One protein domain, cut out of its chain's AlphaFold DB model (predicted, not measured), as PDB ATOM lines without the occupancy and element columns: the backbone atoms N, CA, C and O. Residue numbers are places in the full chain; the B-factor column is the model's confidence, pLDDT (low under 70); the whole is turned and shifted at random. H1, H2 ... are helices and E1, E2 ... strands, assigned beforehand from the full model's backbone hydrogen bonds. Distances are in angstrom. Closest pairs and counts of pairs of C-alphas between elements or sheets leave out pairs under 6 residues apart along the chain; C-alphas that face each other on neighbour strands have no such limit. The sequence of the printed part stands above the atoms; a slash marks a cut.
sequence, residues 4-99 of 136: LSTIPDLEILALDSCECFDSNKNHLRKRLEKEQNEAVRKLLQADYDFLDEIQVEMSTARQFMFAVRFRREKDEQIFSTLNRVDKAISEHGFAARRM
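AT A GLANCE: This is residues 4 to 99 of the 136 residues of an uncharacterized protein of Ruminococcus sp. AM47-2BH (UniProt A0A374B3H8). A long, narrow model: a helical hairpin of H1 and H2 makes one end, a two-stranded antiparallel ribbon of E1 and E2 continues from it as a neck, and H3 lies across the far end of the ribbon. The last residues, 92 to 99, fold back from H3 as a tail with no named element. The printed part has 96 residues with three named helices and two named strands, in the order E1, H1, H2, E2, H3, and its class is mostly helix. The whole is extended, with a radius of gyration of the C-alphas of 22.7 A, and forms a rod spanning 68 by 28 by 18 A.

IN THESE COORDINATES: E1 is residues 10 to 15, 15.9 A from first to last C-alpha, and begins with C-alpha 10 at (-31.657, -33.044, 16.257). H1 is residues 22 to 34, 18.8 A long. H2, the longest helix, is residues 38 to 60, 33.4 A long, and begins with C-alpha 38 at (-38.351, -71.798, 56.051). E2 is residues 63 to 68, 16.3 A long. H3 is residues 75 to 91, 24.5 A long, and ends with C-alpha 91 at (-41.073, -23.341, 22.719).

HOW THE PARTS SIT: E1 and E2 are antiparallel neighbours, with 153 degrees between their directions. The C-alphas of Ile 12 and Phe 66 face each other at 4.7 A. Within hydrogen-bond range are N 13 and O 65 at 2.8 A, and N 67 and O 11 at 2.9 A. H1 and H2 form a helical hairpin and touch; their closest C-alphas are those of Leu 32 and Arg 41, 5.9 A apart. They run opposite ways at a shallow tilt of 20 degrees. E2 and H3 are near each other, with 8 pairs of C-alphas within 10 A. E1 and H3 are only just apart, their closest C-alphas being 8.1 A from each other. H3 touches no helix and is apart from both H1 and H2. Every O i to N i+4 pair is within hydrogen-bond range in H2 and H3, and 8 of 9 are in H1.

THE WHOLE: The two C-alphas farthest apart are those of Gln 36 and Glu 76, 68.5 A. The printed part runs from residue 4 to residue 99 with no cut. The links H1 to H2 and H2 to E2 are tight, E1 to H1 and E2 to H3 are short, and there is no long link. The mean pLDDT of the printed part is 84.2; it is under 70 in residues 16 to 20 and residues 57 to 62, of which 57 to 60 belong to H2.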
ATOM      1  N   LEU A   4     -38.498 -31.573  15.525       80.25
ATOM      2  CA  LEU A   4     -37.449 -32.288  14.783       80.25
ATOM      3  C   LEU A   4     -37.239 -31.773  13.354       80.25
ATOM      4  O   LEU A   4     -36.147 -31.868  12.814       80.25
ATOM      5  N   SER A   5     -38.267 -31.187  12.734       77.56
ATOM      6  CA  SER A   5     -38.145 -30.606  11.387       77.56
ATOM      7  C   SER A   5     -37.520 -29.206  11.378       77.56
ATOM      8  O   SER A   5     -37.217 -28.674  10.315       77.56
ATOM      9  N   THR A   6     -37.356 -28.592  12.553       77.38
ATOM     10  CA  THR A   6     -36.926 -27.191  12.690       77.38
ATOM     11  C   THR A   6     -35.423 -27.069  12.948       77.38
ATOM     12  O   THR A   6     -34.829 -26.024  12.673       77.38
ATOM     13  N   ILE A   7     -34.799 -28.129  13.471       80.94
ATOM     14  CA  ILE A   7     -33.381 -28.158  13.824       80.94
ATOM     15  C   ILE A   7     -32.700 -29.298  13.063       80.94
ATOM     16  O   ILE A   7     -33.070 -30.452  13.268       80.94
ATOM     17  N   PRO A   8     -31.708 -28.994  12.206       79.19
ATOM     18  CA  PRO A   8     -30.897 -30.018  11.557       79.19
ATOM     19  C   PRO A   8     -30.190 -30.891  12.595       79.19
ATOM     20  O   PRO A   8     -29.699 -30.375  13.596       79.19
ATOM     21  N   ASP A   9     -30.130 -32.198  12.338       81.75
ATOM     22  CA  ASP A   9     -29.372 -33.167  13.141       81.75
ATOM     23  C   ASP A   9     -29.818 -33.302  14.616       81.75
ATOM     24  O   ASP A   9     -29.090 -33.878  15.428       81.75
ATOM     25  N   LEU A  10     -31.008 -32.792  14.970       87.81
ATOM     26  CA  LEU A  10     -31.657 -33.044  16.257       87.81
ATOM     27  C   LEU A  10     -32.425 -34.369  16.206       87.81
ATOM     28  O   LEU A  10     -33.361 -34.527  15.422       87.81
ATOM     29  N   GLU A  11     -32.076 -35.285  17.098       87.69
ATOM     30  CA  GLU A  11     -32.710 -36.595  17.251       87.69
ATOM     31  C   GLU A  11     -33.346 -36.719  18.645       87.69
ATOM     32  O   GLU A  11     -32.868 -36.122  19.612       87.69
ATOM     33  N   ILE A  12     -34.426 -37.500  18.755       87.69
ATOM     34  CA  ILE A  12     -34.983 -37.933  20.045       87.69
ATOM     35  C   ILE A  12     -34.678 -39.414  20.215       87.69
ATOM     36  O   ILE A  12     -35.089 -40.237  19.398       87.69
ATOM     37  N   LEU A  13     -33.994 -39.741  21.303       83.81
ATOM     38  CA  LEU A  13     -33.740 -41.101  21.744       83.81
ATOM     39  C   LEU A  13     -34.751 -41.457  22.834       83.81
ATOM     40  O   LEU A  13     -34.988 -40.664  23.747       83.81
ATOM     41  N   ALA A  14     -35.336 -42.646  22.737       80.56
ATOM     42  CA  ALA A  14     -36.099 -43.261  23.812       80.56
ATOM     43  C   ALA A  14     -35.239 -44.386  24.382       80.56
ATOM     44  O   ALA A  14     -34.953 -45.359  23.685       80.56
ATOM     45  N   LEU A  15     -34.767 -44.201  25.610       73.19
ATOM     46  CA  LEU A  15     -33.984 -45.197  26.317       73.19
ATOM     47  C   LEU A  15     -34.901 -45.924  27.282       73.19
ATOM     48  O   LEU A  15     -35.502 -45.325  28.178       73.19
ATOM     49  N   ASP A  16     -34.975 -47.228  27.072       66.19
ATOM     50  CA  ASP A  16     -35.688 -48.136  27.938       66.19
ATOM     51  C   ASP A  16     -34.633 -48.869  28.746       66.19
ATOM     52  O   ASP A  16     -33.920 -49.715  28.214       66.19
ATOM     53  N   SER A  17     -34.548 -48.590  30.038       56.38
ATOM     54  CA  SER A  17     -33.842 -49.476  30.960       56.38
ATOM     55  C   SER A  17     -34.722 -50.685  31.323       56.38
ATOM     56  O   SER A  17     -34.663 -51.198  32.429       56.38
ATOM     57  N   CYS A  18     -35.608 -51.133  30.429       57.91
ATOM     58  CA  CYS A  18     -36.538 -52.218  30.719       57.91
ATOM     59  C   CYS A  18     -35.847 -53.575  30.574       57.91
ATOM     60  O   CYS A  18     -35.737 -54.106  29.470       57.91
ATOM     61  N   GLU A  19     -35.471 -54.176  31.698       61.62
ATOM     62  CA  GLU A  19     -35.191 -55.608  31.763       61.62
ATOM     63  C   GLU A  19     -36.466 -56.381  32.130       61.62
ATOM     64  O   GLU A  19     -37.228 -56.003  33.023       61.62
ATOM     65  N   CYS A  20     -36.729 -57.471  31.407       68.00
ATOM     66  CA  CYS A  20     -37.873 -58.338  31.662       68.00
ATOM     67  C   CYS A  20     -37.433 -59.547  32.493       68.00
ATOM     68  O   CYS A  20     -36.850 -60.501  31.972       68.00
ATOM     69  N   PHE A  21     -37.745 -59.525  33.789       78.56
ATOM     70  CA  PHE A  21     -37.402 -60.603  34.722       78.56
ATOM     71  C   PHE A  21     -38.507 -61.654  34.887       78.56
ATOM     72  O   PHE A  21     -38.420 -62.507  35.773       78.56
ATOM     73  N   ASP A  22     -39.531 -61.655  34.030       81.81
ATOM     74  CA  ASP A  22     -40.704 -62.529  34.161       81.81
ATOM     75  C   ASP A  22     -40.342 -64.020  34.238       81.81
ATOM     76  O   ASP A  22     -40.957 -64.785  34.988       81.81
ATOM     77  N   SER A  23     -39.319 -64.452  33.494       83.75
ATOM     78  CA  SER A  23     -38.827 -65.835  33.542       83.75
ATOM     79  C   SER A  23     -38.191 -66.166  34.899       83.75
ATOM     80  O   SER A  23     -38.512 -67.194  35.502       83.75
ATOM     81  N   ASN A  24     -37.360 -65.259  35.426       86.81
ATOM     82  CA  ASN A  24     -36.698 -65.409  36.723       86.81
ATOM     83  C   ASN A  24     -37.727 -65.429  37.859       86.81
ATOM     84  O   ASN A  24     -37.721 -66.335  38.693       86.81
ATOM     85  N   LYS A  25     -38.689 -64.503  37.836       89.38
ATOM     86  CA  LYS A  25     -39.790 -64.439  38.805       89.38
ATOM     87  C   LYS A  25     -40.650 -65.698  38.763       89.38
ATOM     88  O   LYS A  25     -40.982 -66.263  39.806       89.38
ATOM     89  N   ASN A  26     -40.959 -66.207  37.570       91.56
ATOM     90  CA  ASN A  26     -41.671 -67.476  37.426       91.56
ATOM     91  C   ASN A  26     -40.866 -68.670  37.952       91.56
ATOM     92  O   ASN A  26     -41.455 -69.592  38.524       91.56
ATOM     93  N   HIS A  27     -39.544 -68.676  37.772       92.06
ATOM     94  CA  HIS A  27     -38.670 -69.700  38.334       92.06
ATOM     95  C   HIS A  27     -38.678 -69.667  39.869       92.06
ATOM     96  O   HIS A  27     -38.930 -70.699  40.496       92.06
ATOM     97  N   LEU A  28     -38.484 -68.489  40.471       92.31
ATOM     98  CA  LEU A  28     -38.501 -68.303  41.925       92.31
ATOM     99  C   LEU A  28     -39.852 -68.689  42.532       92.31
ATOM    100  O   LEU A  28     -39.886 -69.441  43.504       92.31
ATOM    101  N   ARG A  29     -40.965 -68.292  41.902       92.62
ATOM    102  CA  ARG A  29     -42.318 -68.662  42.346       92.62
ATOM    103  C   ARG A  29     -42.520 -70.178  42.382       92.62
ATOM    104  O   ARG A  29     -42.939 -70.724  43.398       92.62
ATOM    105  N   LYS A  30     -42.144 -70.882  41.308       93.69
ATOM    106  CA  LYS A  30     -42.219 -72.357  41.246       93.69
ATOM    107  C   LYS A  30     -41.336 -73.037  42.295       93.69
ATOM    108  O   LYS A  30     -41.634 -74.155  42.712       93.69
ATOM    109  N   ARG A  31     -40.222 -72.409  42.677       93.75
ATOM    110  CA  ARG A  31     -39.295 -72.932  43.686       93.75
ATOM    111  C   ARG A  31     -39.827 -72.707  45.104       93.75
ATOM    112  O   ARG A  31     -39.792 -73.643  45.895       93.75
ATOM    113  N   LEU A  32     -40.407 -71.538  45.383       92.44
ATOM    114  CA  LEU A  32     -41.095 -71.216  46.641       92.44
ATOM    115  C   LEU A  32     -42.235 -72.193  46.964       92.44
ATOM    116  O   LEU A  32     -42.407 -72.572  48.120       92.44
ATOM    117  N   GLU A  33     -42.983 -72.642  45.952       91.69
ATOM    118  CA  GLU A  33     -44.067 -73.624  46.116       91.69
ATOM    119  C   GLU A  33     -43.568 -75.012  46.553       91.69
ATOM    120  O   GLU A  33     -44.287 -75.745  47.231       91.69
ATOM    121  N   LYS A  34     -42.346 -75.386  46.161       94.19
ATOM    122  CA  LYS A  34     -41.770 -76.715  46.426       94.19
ATOM    123  C   LYS A  34     -40.858 -76.739  47.649       94.19
ATOM    124  O   LYS A  34     -40.650 -77.808  48.221       94.19
ATOM    125  N   GLU A  35     -40.303 -75.590  48.025       93.62
ATOM    126  CA  GLU A  35     -39.339 -75.472  49.112       93.62
ATOM    127  C   GLU A  35     -40.012 -75.615  50.483       93.62
ATOM    128  O   GLU A  35     -41.020 -74.967  50.786       93.62
ATOM    129  N   GLN A  36     -39.425 -76.471  51.317       91.94
ATOM    130  CA  GLN A  36     -39.911 -76.789  52.662       91.94
ATOM    131  C   GLN A  36     -39.094 -76.070  53.737       91.94
ATOM    132  O   GLN A  36     -39.584 -75.839  54.841       91.94
ATOM    133  N   ASN A  37     -37.846 -75.702  53.433       95.50
ATOM    134  CA  ASN A  37     -37.000 -74.999  54.381       95.50
ATOM    135  C   ASN A  37     -37.422 -73.525  54.501       95.50
ATOM    136  O   ASN A  37     -37.224 -72.726  53.587       95.50
ATOM    137  N   GLU A  38     -37.951 -73.160  55.668       92.88
ATOM    138  CA  GLU A  38     -38.351 -71.798  56.051       92.88
ATOM    139  C   GLU A  38     -37.272 -70.732  55.782       92.88
ATOM    140  O   GLU A  38     -37.581 -69.652  55.280       92.88
ATOM    141  N   ALA A  39     -35.999 -71.021  56.074       93.81
ATOM    142  CA  ALA A  39     -34.911 -70.069  55.849       93.81
ATOM    143  C   ALA A  39     -34.666 -69.839  54.350       93.81
ATOM    144  O   ALA A  39     -34.480 -68.704  53.917       93.81
ATOM    145  N   VAL A  40     -34.732 -70.905  53.545       92.06
ATOM    146  CA  VAL A  40     -34.572 -70.823  52.085       92.06
ATOM    147  C   VAL A  40     -35.774 -70.127  51.446       92.06
ATOM    148  O   VAL A  40     -35.592 -69.310  50.551       92.06
ATOM    149  N   ARG A  41     -36.996 -70.366  51.940       93.56
ATOM    150  CA  ARG A  41     -38.197 -69.642  51.488       93.56
ATOM    151  C   ARG A  41     -38.076 -68.138  51.715       93.56
ATOM    152  O   ARG A  41     -38.425 -67.377  50.823       93.56
ATOM    153  N   LYS A  42     -37.556 -67.706  52.869       92.69
ATOM    154  CA  LYS A  42     -37.335 -66.277  53.148       92.69
ATOM    155  C   LYS A  42     -36.343 -65.646  52.171       92.69
ATOM    156  O   LYS A  42     -36.606 -64.550  51.694       92.69
ATOM    157  N   LEU A  43     -35.255 -66.345  51.844       93.25
ATOM    158  CA  LEU A  43     -34.289 -65.872  50.846       93.25
ATOM    159  C   LEU A  43     -34.916 -65.784  49.450       93.25
ATOM    160  O   LEU A  43     -34.825 -64.750  48.808       93.25
ATOM    161  N   LEU A  44     -35.625 -66.829  49.013       92.12
ATOM    162  CA  LEU A  44     -36.291 -66.839  47.707       92.12
ATOM    163  C   LEU A  44     -37.380 -65.763  47.586       92.12
ATOM    164  O   LEU A  44     -37.603 -65.250  46.493       92.12
ATOM    165  N   GLN A  45     -38.067 -65.443  48.686       91.75
ATOM    166  CA  GLN A  45     -39.034 -64.350  48.725       91.75
ATOM    167  C   GLN A  45     -38.332 -62.995  48.594       91.75
ATOM    168  O   GLN A  45     -38.751 -62.192  47.774       91.75
ATOM    169  N   ALA A  46     -37.230 -62.779  49.321       91.44
ATOM    170  CA  ALA A  46     -36.438 -61.556  49.200       91.44
ATOM    171  C   ALA A  46     -35.891 -61.357  47.774       91.44
ATOM    172  O   ALA A  46     -35.976 -60.257  47.239       91.44
ATOM    173  N   ASP A  47     -35.405 -62.424  47.132       89.94
ATOM    174  CA  ASP A  47     -34.953 -62.379  45.736       89.94
ATOM    175  C   ASP A  47     -36.105 -62.053  44.771       89.94
ATOM    176  O   ASP A  47     -35.925 -61.314  43.804       89.94
ATOM    177  N   TYR A  48     -37.301 -62.601  45.013       91.25
ATOM    178  CA  TYR A  48     -38.480 -62.310  44.195       91.25
ATOM    179  C   TYR A  48     -38.905 -60.846  44.329       91.25
ATOM    180  O   TYR A  48     -39.145 -60.192  43.313       91.25
ATOM    181  N   ASP A  49     -38.979 -60.350  45.564       89.56
ATOM    182  CA  ASP A  49     -39.388 -58.981  45.876       89.56
ATOM    183  C   ASP A  49     -38.380 -57.975  45.299       89.56
ATOM    184  O   ASP A  49     -38.780 -56.977  44.709       89.56
ATOM    185  N   PHE A  50     -37.081 -58.289  45.352       87.38
ATOM    186  CA  PHE A  50     -36.030 -57.494  44.717       87.38
ATOM    187  C   PHE A  50     -36.189 -57.411  43.192       87.38
ATOM    188  O   PHE A  50     -36.111 -56.328  42.611       87.38
ATOM    189  N   LEU A  51     -36.449 -58.541  42.521       85.19
ATOM    190  CA  LEU A  51     -36.695 -58.541  41.074       85.19
ATOM    191  C   LEU A  51     -37.979 -57.789  40.701       85.19
ATOM    192  O   LEU A  51     -38.045 -57.202  39.621       85.19
ATOM    193  N   ASP A  52     -39.005 -57.828  41.553       83.25
ATOM    194  CA  ASP A  52     -40.236 -57.056  41.367       83.25
ATOM    195  C   ASP A  52     -39.981 -55.551  41.510       83.25
ATOM    196  O   ASP A  52     -40.388 -54.786  40.638       83.25
ATOM    197  N   GLU A  53     -39.237 -55.142  42.537       81.56
ATOM    198  CA  GLU A  53     -38.859 -53.749  42.785       81.56
ATOM    199  C   GLU A  53     -38.057 -53.163  41.617       81.56
ATOM    200  O   GLU A  53     -38.447 -52.128  41.072       81.56
ATOM    201  N   ILE A  54     -37.024 -53.873  41.142       77.44
ATOM    202  CA  ILE A  54     -36.252 -53.440  39.967       77.44
ATOM    203  C   ILE A  54     -37.165 -53.334  38.742       77.44
ATOM    204  O   ILE A  54     -37.115 -52.345  38.018       77.44
ATOM    205  N   GLN A  55     -38.022 -54.326  38.482       72.25
ATOM    206  CA  GLN A  55     -38.896 -54.304  37.306       72.25
ATOM    207  C   GLN A  55     -39.890 -53.130  37.349       72.25
ATOM    208  O   GLN A  55     -40.149 -52.510  36.314       72.25
ATOM    209  N   VAL A  56     -40.423 -52.796  38.529       70.19
ATOM    210  CA  VAL A  56     -41.313 -51.643  38.735       70.19
ATOM    211  C   VAL A  56     -40.560 -50.328  38.535       70.19
ATOM    212  O   VAL A  56     -41.030 -49.482  37.768       70.19
ATOM    213  N   GLU A  57     -39.380 -50.173  39.135       66.38
ATOM    214  CA  GLU A  57     -38.530 -48.988  38.972       66.38
ATOM    215  C   GLU A  57     -38.185 -48.763  37.490       66.38
ATOM    216  O   GLU A  57     -38.448 -47.691  36.932       66.38
ATOM    217  N   MET A  58     -37.746 -49.820  36.803       64.25
ATOM    218  CA  MET A  58     -37.397 -49.798  35.382       64.25
ATOM    219  C   MET A  58     -38.595 -49.520  34.464       64.25
ATOM    220  O   MET A  58     -38.451 -48.823  33.459       64.25
ATOM    221  N   SER A  59     -39.799 -49.991  34.813       56.59
ATOM    222  CA  SER A  59     -41.016 -49.777  34.009       56.59
ATOM    223  C   SER A  59     -41.454 -48.307  33.928       56.59
ATOM    224  O   SER A  59     -42.131 -47.910  32.976       56.59
ATOM    225  N   THR A  60     -41.032 -47.486  34.896       56.06
ATOM    226  CA  THR A  60     -41.285 -46.034  34.931       56.06
ATOM    227  C   THR A  60     -40.108 -45.202  34.418       56.06
ATOM    228  O   THR A  60     -40.257 -44.004  34.176       56.06
ATOM    229  N   ALA A  61     -38.957 -45.832  34.175       61.31
ATOM    230  CA  ALA A  61     -37.699 -45.185  33.820       61.31
ATOM    231  C   ALA A  61     -37.501 -44.983  32.306       61.31
ATOM    232  O   ALA A  61     -36.366 -44.866  31.848       61.31
ATOM    233  N   ARG A  62     -38.578 -44.914  31.504       69.94
ATOM    234  CA  ARG A  62     -38.443 -44.542  30.086       69.94
ATOM    235  C   ARG A  62     -37.962 -43.096  30.004       69.94
ATOM    236  O   ARG A  62     -38.717 -42.156  30.254       69.94
ATOM    237  N   GLN A  63     -36.691 -42.929  29.660       76.25
ATOM    238  CA  GLN A  63     -36.054 -41.627  29.540       76.25
ATOM    239  C   GLN A  63     -36.027 -41.206  28.077       76.25
ATOM    240  O   GLN A  63     -35.590 -41.950  27.199       76.25
ATOM    241  N   PHE A  64     -36.490 -39.986  27.817       84.81
ATOM    242  CA  PHE A  64     -36.390 -39.361  26.505       84.81
ATOM    243  C   PHE A  64     -35.238 -38.372  26.501       84.81
ATOM    244  O   PHE A  64     -35.098 -37.559  27.416       84.81
ATOM    245  N   MET A  65     -34.427 -38.425  25.454       86.62
ATOM    246  CA  MET A  65     -33.252 -37.581  25.318       86.62
ATOM    247  C   MET A  65     -33.228 -36.901  23.966       86.62
ATOM    248  O   MET A  65     -33.490 -37.524  22.946       86.62
ATOM    249  N   PHE A  66     -32.855 -35.627  23.966       90.81
ATOM    250  CA  PHE A  66     -32.538 -34.895  22.752       90.81
ATOM    251  C   PHE A  66     -31.035 -34.994  22.491       90.81
ATOM    252  O   PHE A  66     -30.234 -34.646  23.358       90.81
ATOM    253  N   ALA A  67     -30.657 -35.462  21.305       89.69
ATOM    254  CA  ALA A  67     -29.269 -35.596  20.883       89.69
ATOM    255  C   ALA A  67     -29.002 -34.712  19.662       89.69
ATOM    256  O   ALA A  67     -29.808 -34.658  18.738       89.69
ATOM    257  N   VAL A  68     -27.861 -34.023  19.665       88.88
ATOM    258  CA  VAL A  68     -27.380 -33.220  18.534       88.88
ATOM    259  C   VAL A  68     -25.935 -33.606  18.272       88.88
ATOM    260  O   VAL A  68     -25.118 -33.626  19.196       88.88
ATOM    261  N   ARG A  69     -25.612 -33.934  17.020       83.94
ATOM    262  CA  ARG A  69     -24.264 -34.354  16.627       83.94
ATOM    263  C   ARG A  69     -23.464 -33.175  16.081       83.94
ATOM    264  O   ARG A  69     -23.869 -32.547  15.112       83.94
ATOM    265  N   PHE A  70     -22.280 -32.964  16.644       84.50
ATOM    266  CA  PHE A  70     -21.265 -32.039  16.136       84.50
ATOM    267  C   PHE A  70     -20.132 -32.844  15.484       84.50
ATOM    268  O   PHE A  70     -19.834 -33.961  15.914       84.50
ATOM    269  N   ARG A  71     -19.519 -32.326  14.420       79.69
ATOM    270  CA  ARG A  71     -18.405 -32.965  13.703       79.69
ATOM    271  C   ARG A  71     -17.102 -32.181  13.819       79.69
ATOM    272  O   ARG A  71     -16.086 -32.758  14.193       79.69
ATOM    273  N   ARG A  72     -17.093 -30.917  13.386       79.50
ATOM    274  CA  ARG A  72     -15.884 -30.070  13.250       79.50
ATOM    275  C   ARG A  72     -16.198 -28.580  13.430       79.50
ATOM    276  O   ARG A  72     -15.566 -27.720  12.818       79.50
ATOM    277  N   GLU A  73     -17.221 -28.273  14.207       82.50
ATOM    278  CA  GLU A  73     -17.641 -26.915  14.521       82.50
ATOM    279  C   GLU A  73     -16.700 -26.309  15.570       82.50
ATOM    280  O   GLU A  73     -16.128 -27.013  16.401       82.50
ATOM    281  N   LYS A  74     -16.527 -24.986  15.532       86.94
ATOM    282  CA  LYS A  74     -15.794 -24.269  16.587       86.94
ATOM    283  C   LYS A  74     -16.643 -24.197  17.856       86.94
ATOM    284  O   LYS A  74     -17.863 -24.090  17.751       86.94
ATOM    285  N   ASP A  75     -16.012 -24.118  19.023       84.62
ATOM    286  CA  ASP A  75     -16.706 -24.034  20.319       84.62
ATOM    287  C   ASP A  75     -17.805 -22.958  20.340       84.62
ATOM    288  O   ASP A  75     -18.939 -23.227  20.736       84.62
ATOM    289  N   GLU A  76     -17.526 -21.760  19.817       85.00
ATOM    290  CA  GLU A  76     -18.510 -20.667  19.715       85.00
ATOM    291  C   GLU A  76     -19.767 -21.068  18.918       85.00
ATOM    292  O   GLU A  76     -20.896 -20.737  19.294       85.00
ATOM    293  N   GLN A  77     -19.589 -21.823  17.831       84.31
ATOM    294  CA  GLN A  77     -20.686 -22.310  16.994       84.31
ATOM    295  C   GLN A  77     -21.489 -23.397  17.715       84.31
ATOM    296  O   GLN A  77     -22.722 -23.380  17.650       84.31
ATOM    297  N   ILE A  78     -20.818 -24.278  18.462       86.62
ATOM    298  CA  ILE A  78     -21.457 -25.310  19.288       86.62
ATOM    299  C   ILE A  78     -22.363 -24.653  20.334       86.62
ATOM    300  O   ILE A  78     -23.558 -24.948  20.385       86.62
ATOM    301  N   PHE A  79     -21.843 -23.691  21.105       86.88
ATOM    302  CA  PHE A  79     -22.627 -22.975  22.119       86.88
ATOM    303  C   PHE A  79     -23.837 -22.248  21.524       86.88
ATOM    304  O   PHE A  79     -24.937 -22.320  22.079       86.88
ATOM    305  N   SER A  80     -23.660 -21.577  20.383       88.69
ATOM    306  CA  SER A  80     -24.765 -20.882  19.711       88.69
ATOM    307  C   SER A  80     -25.869 -21.845  19.252       88.69
ATOM    308  O   SER A  80     -27.057 -21.554  19.410       88.69
ATOM    309  N   THR A  81     -25.483 -23.025  18.756       88.62
ATOM    310  CA  THR A  81     -26.409 -24.069  18.303       88.62
ATOM    311  C   THR A  81     -27.167 -24.672  19.480       88.62
ATOM    312  O   THR A  81     -28.391 -24.762  19.425       88.62
ATOM    313  N   LEU A  82     -26.477 -24.996  20.578       89.06
ATOM    314  CA  LEU A  82     -27.103 -25.526  21.795       89.06
ATOM    315  C   LEU A  82     -28.157 -24.572  22.369       89.06
ATOM    316  O   LEU A  82     -29.251 -25.002  22.717       89.06
ATOM    317  N   ASN A  83     -27.882 -23.266  22.402       89.69
ATOM    318  CA  ASN A  83     -28.860 -22.284  22.881       89.69
ATOM    319  C   ASN A  83     -30.105 -22.216  21.981       89.69
ATOM    320  O   ASN A  83     -31.224 -22.049  22.467       89.69
ATOM    321  N   ARG A  84     -29.927 -22.360  20.662       89.06
ATOM    322  CA  ARG A  84     -31.046 -22.427  19.712       89.06
ATOM    323  C   ARG A  84     -31.877 -23.698  19.911       89.06
ATOM    324  O   ARG A  84     -33.101 -23.627  19.832       89.06
ATOM    325  N   VAL A  85     -31.219 -24.823  20.187       90.81
ATOM    326  CA  VAL A  85     -31.861 -26.106  20.505       90.81
ATOM    327  C   VAL A  85     -32.690 -25.999  21.780       90.81
ATOM    328  O   VAL A  85     -33.885 -26.281  21.737       90.81
ATOM    329  N   ASP A  86     -32.108 -25.493  22.868       89.56
ATOM    330  CA  ASP A  86     -32.806 -25.329  24.151       89.56
ATOM    331  C   ASP A  86     -34.057 -24.445  24.014       89.56
ATOM    332  O   ASP A  86     -35.124 -24.764  24.551       89.56
ATOM    333  N   LYS A  87     -33.953 -23.356  23.238       90.12
ATOM    334  CA  LYS A  87     -35.082 -22.460  22.959       90.12
ATOM    335  C   LYS A  87     -36.192 -23.177  22.197       90.12
ATOM    336  O   LYS A  87     -37.347 -23.085  22.596       90.12
ATOM    337  N   ALA A  88     -35.854 -23.915  21.141       90.25
ATOM    338  CA  ALA A  88     -36.846 -24.630  20.344       90.25
ATOM    339  C   ALA A  88     -37.542 -25.741  21.143       90.25
ATOM    340  O   ALA A  88     -38.759 -25.877  21.048       90.25
ATOM    341  N   ILE A  89     -36.795 -26.503  21.947       90.81
ATOM    342  CA  ILE A  89     -37.343 -27.538  22.836       90.81
ATOM    343  C   ILE A  89     -38.362 -26.909  23.799       90.81
ATOM    344  O   ILE A  89     -39.500 -27.377  23.889       90.81
ATOM    345  N   SER A  90     -37.986 -25.795  24.434       90.12
ATOM    346  CA  SER A  90     -38.845 -25.065  25.375       90.12
ATOM    347  C   SER A  90     -40.092 -24.475  24.702       90.12
ATOM    348  O   SER A  90     -41.191 -24.579  25.238       90.12
ATOM    349  N   GLU A  91     -39.954 -23.894  23.504       90.81
ATOM    350  CA  GLU A  91     -41.073 -23.341  22.719       90.81
ATOM    351  C   GLU A  91     -42.100 -24.406  22.315       90.81
ATOM    352  O   GLU A  91     -43.278 -24.094  22.154       90.81
ATOM    353  N   HIS A  92     -41.670 -25.662  22.179       89.25
ATOM    354  CA  HIS A  92     -42.555 -26.793  21.902       89.25
ATOM    355  C   HIS A  92     -43.104 -27.454  23.180       89.25
ATOM    356  O   HIS A  92     -43.776 -28.479  23.087       89.25
ATOM    357  N   GLY A  93     -42.859 -26.872  24.359       89.25
ATOM    358  CA  GLY A  93     -43.441 -27.312  25.630       89.25
ATOM    359  C   GLY A  93     -42.698 -28.454  26.324       89.25
ATOM    360  O   GLY A  93     -43.215 -29.011  27.290       89.25
ATOM    361  N   PHE A  94     -41.495 -28.811  25.869       89.44
ATOM    362  CA  PHE A  94     -40.672 -29.813  26.541       89.44
ATOM    363  C   PHE A  94     -39.841 -29.172  27.655       89.44
ATOM    364  O   PHE A  94     -39.155 -28.173  27.444       89.44
ATOM    365  N   ALA A  95     -39.846 -29.795  28.833       87.94
ATOM    366  CA  ALA A  95     -38.912 -29.479  29.905       87.94
ATOM    367  C   ALA A  95     -37.664 -30.362  29.755       87.94
ATOM    368  O   ALA A  95     -37.691 -31.542  30.100       87.94
ATOM    369  N   ALA A  96     -36.581 -29.800  29.220       88.31
ATOM    370  CA  ALA A  96     -35.300 -30.489  29.081       88.31
ATOM    371  C   ALA A  96     -34.209 -29.792  29.896       88.31
ATOM    372  O   ALA A  96     -34.264 -28.589  30.152       88.31
ATOM    373  N   ARG A  97     -33.191 -30.561  30.282       89.06
ATOM    374  CA  ARG A  97     -31.976 -30.055  30.922       89.06
ATOM    375  C   ARG A  97     -30.758 -30.593  30.191       89.06
ATOM    376  O   ARG A  97     -30.786 -31.712  29.682       89.06
ATOM    377  N   ARG A  98     -29.671 -29.825  30.198       88.69
ATOM    378  CA  ARG A  98     -28.382 -30.317  29.705       88.69
ATOM    379  C   ARG A  98     -27.853 -31.396  30.642       88.69
ATOM    380  O   ARG A  98     -27.952 -31.268  31.864       88.69
ATOM    381  N   MET A  99     -27.293 -32.446  30.058       86.50
ATOM    382  CA  MET A  99     -26.644 -33.512  30.807       86.50
ATOM    383  C   MET A  99     -25.200 -33.136  31.118       86.50
ATOM    384  O   MET A  99     -24.492 -32.552  30.297       86.50
TER     385      MET A  99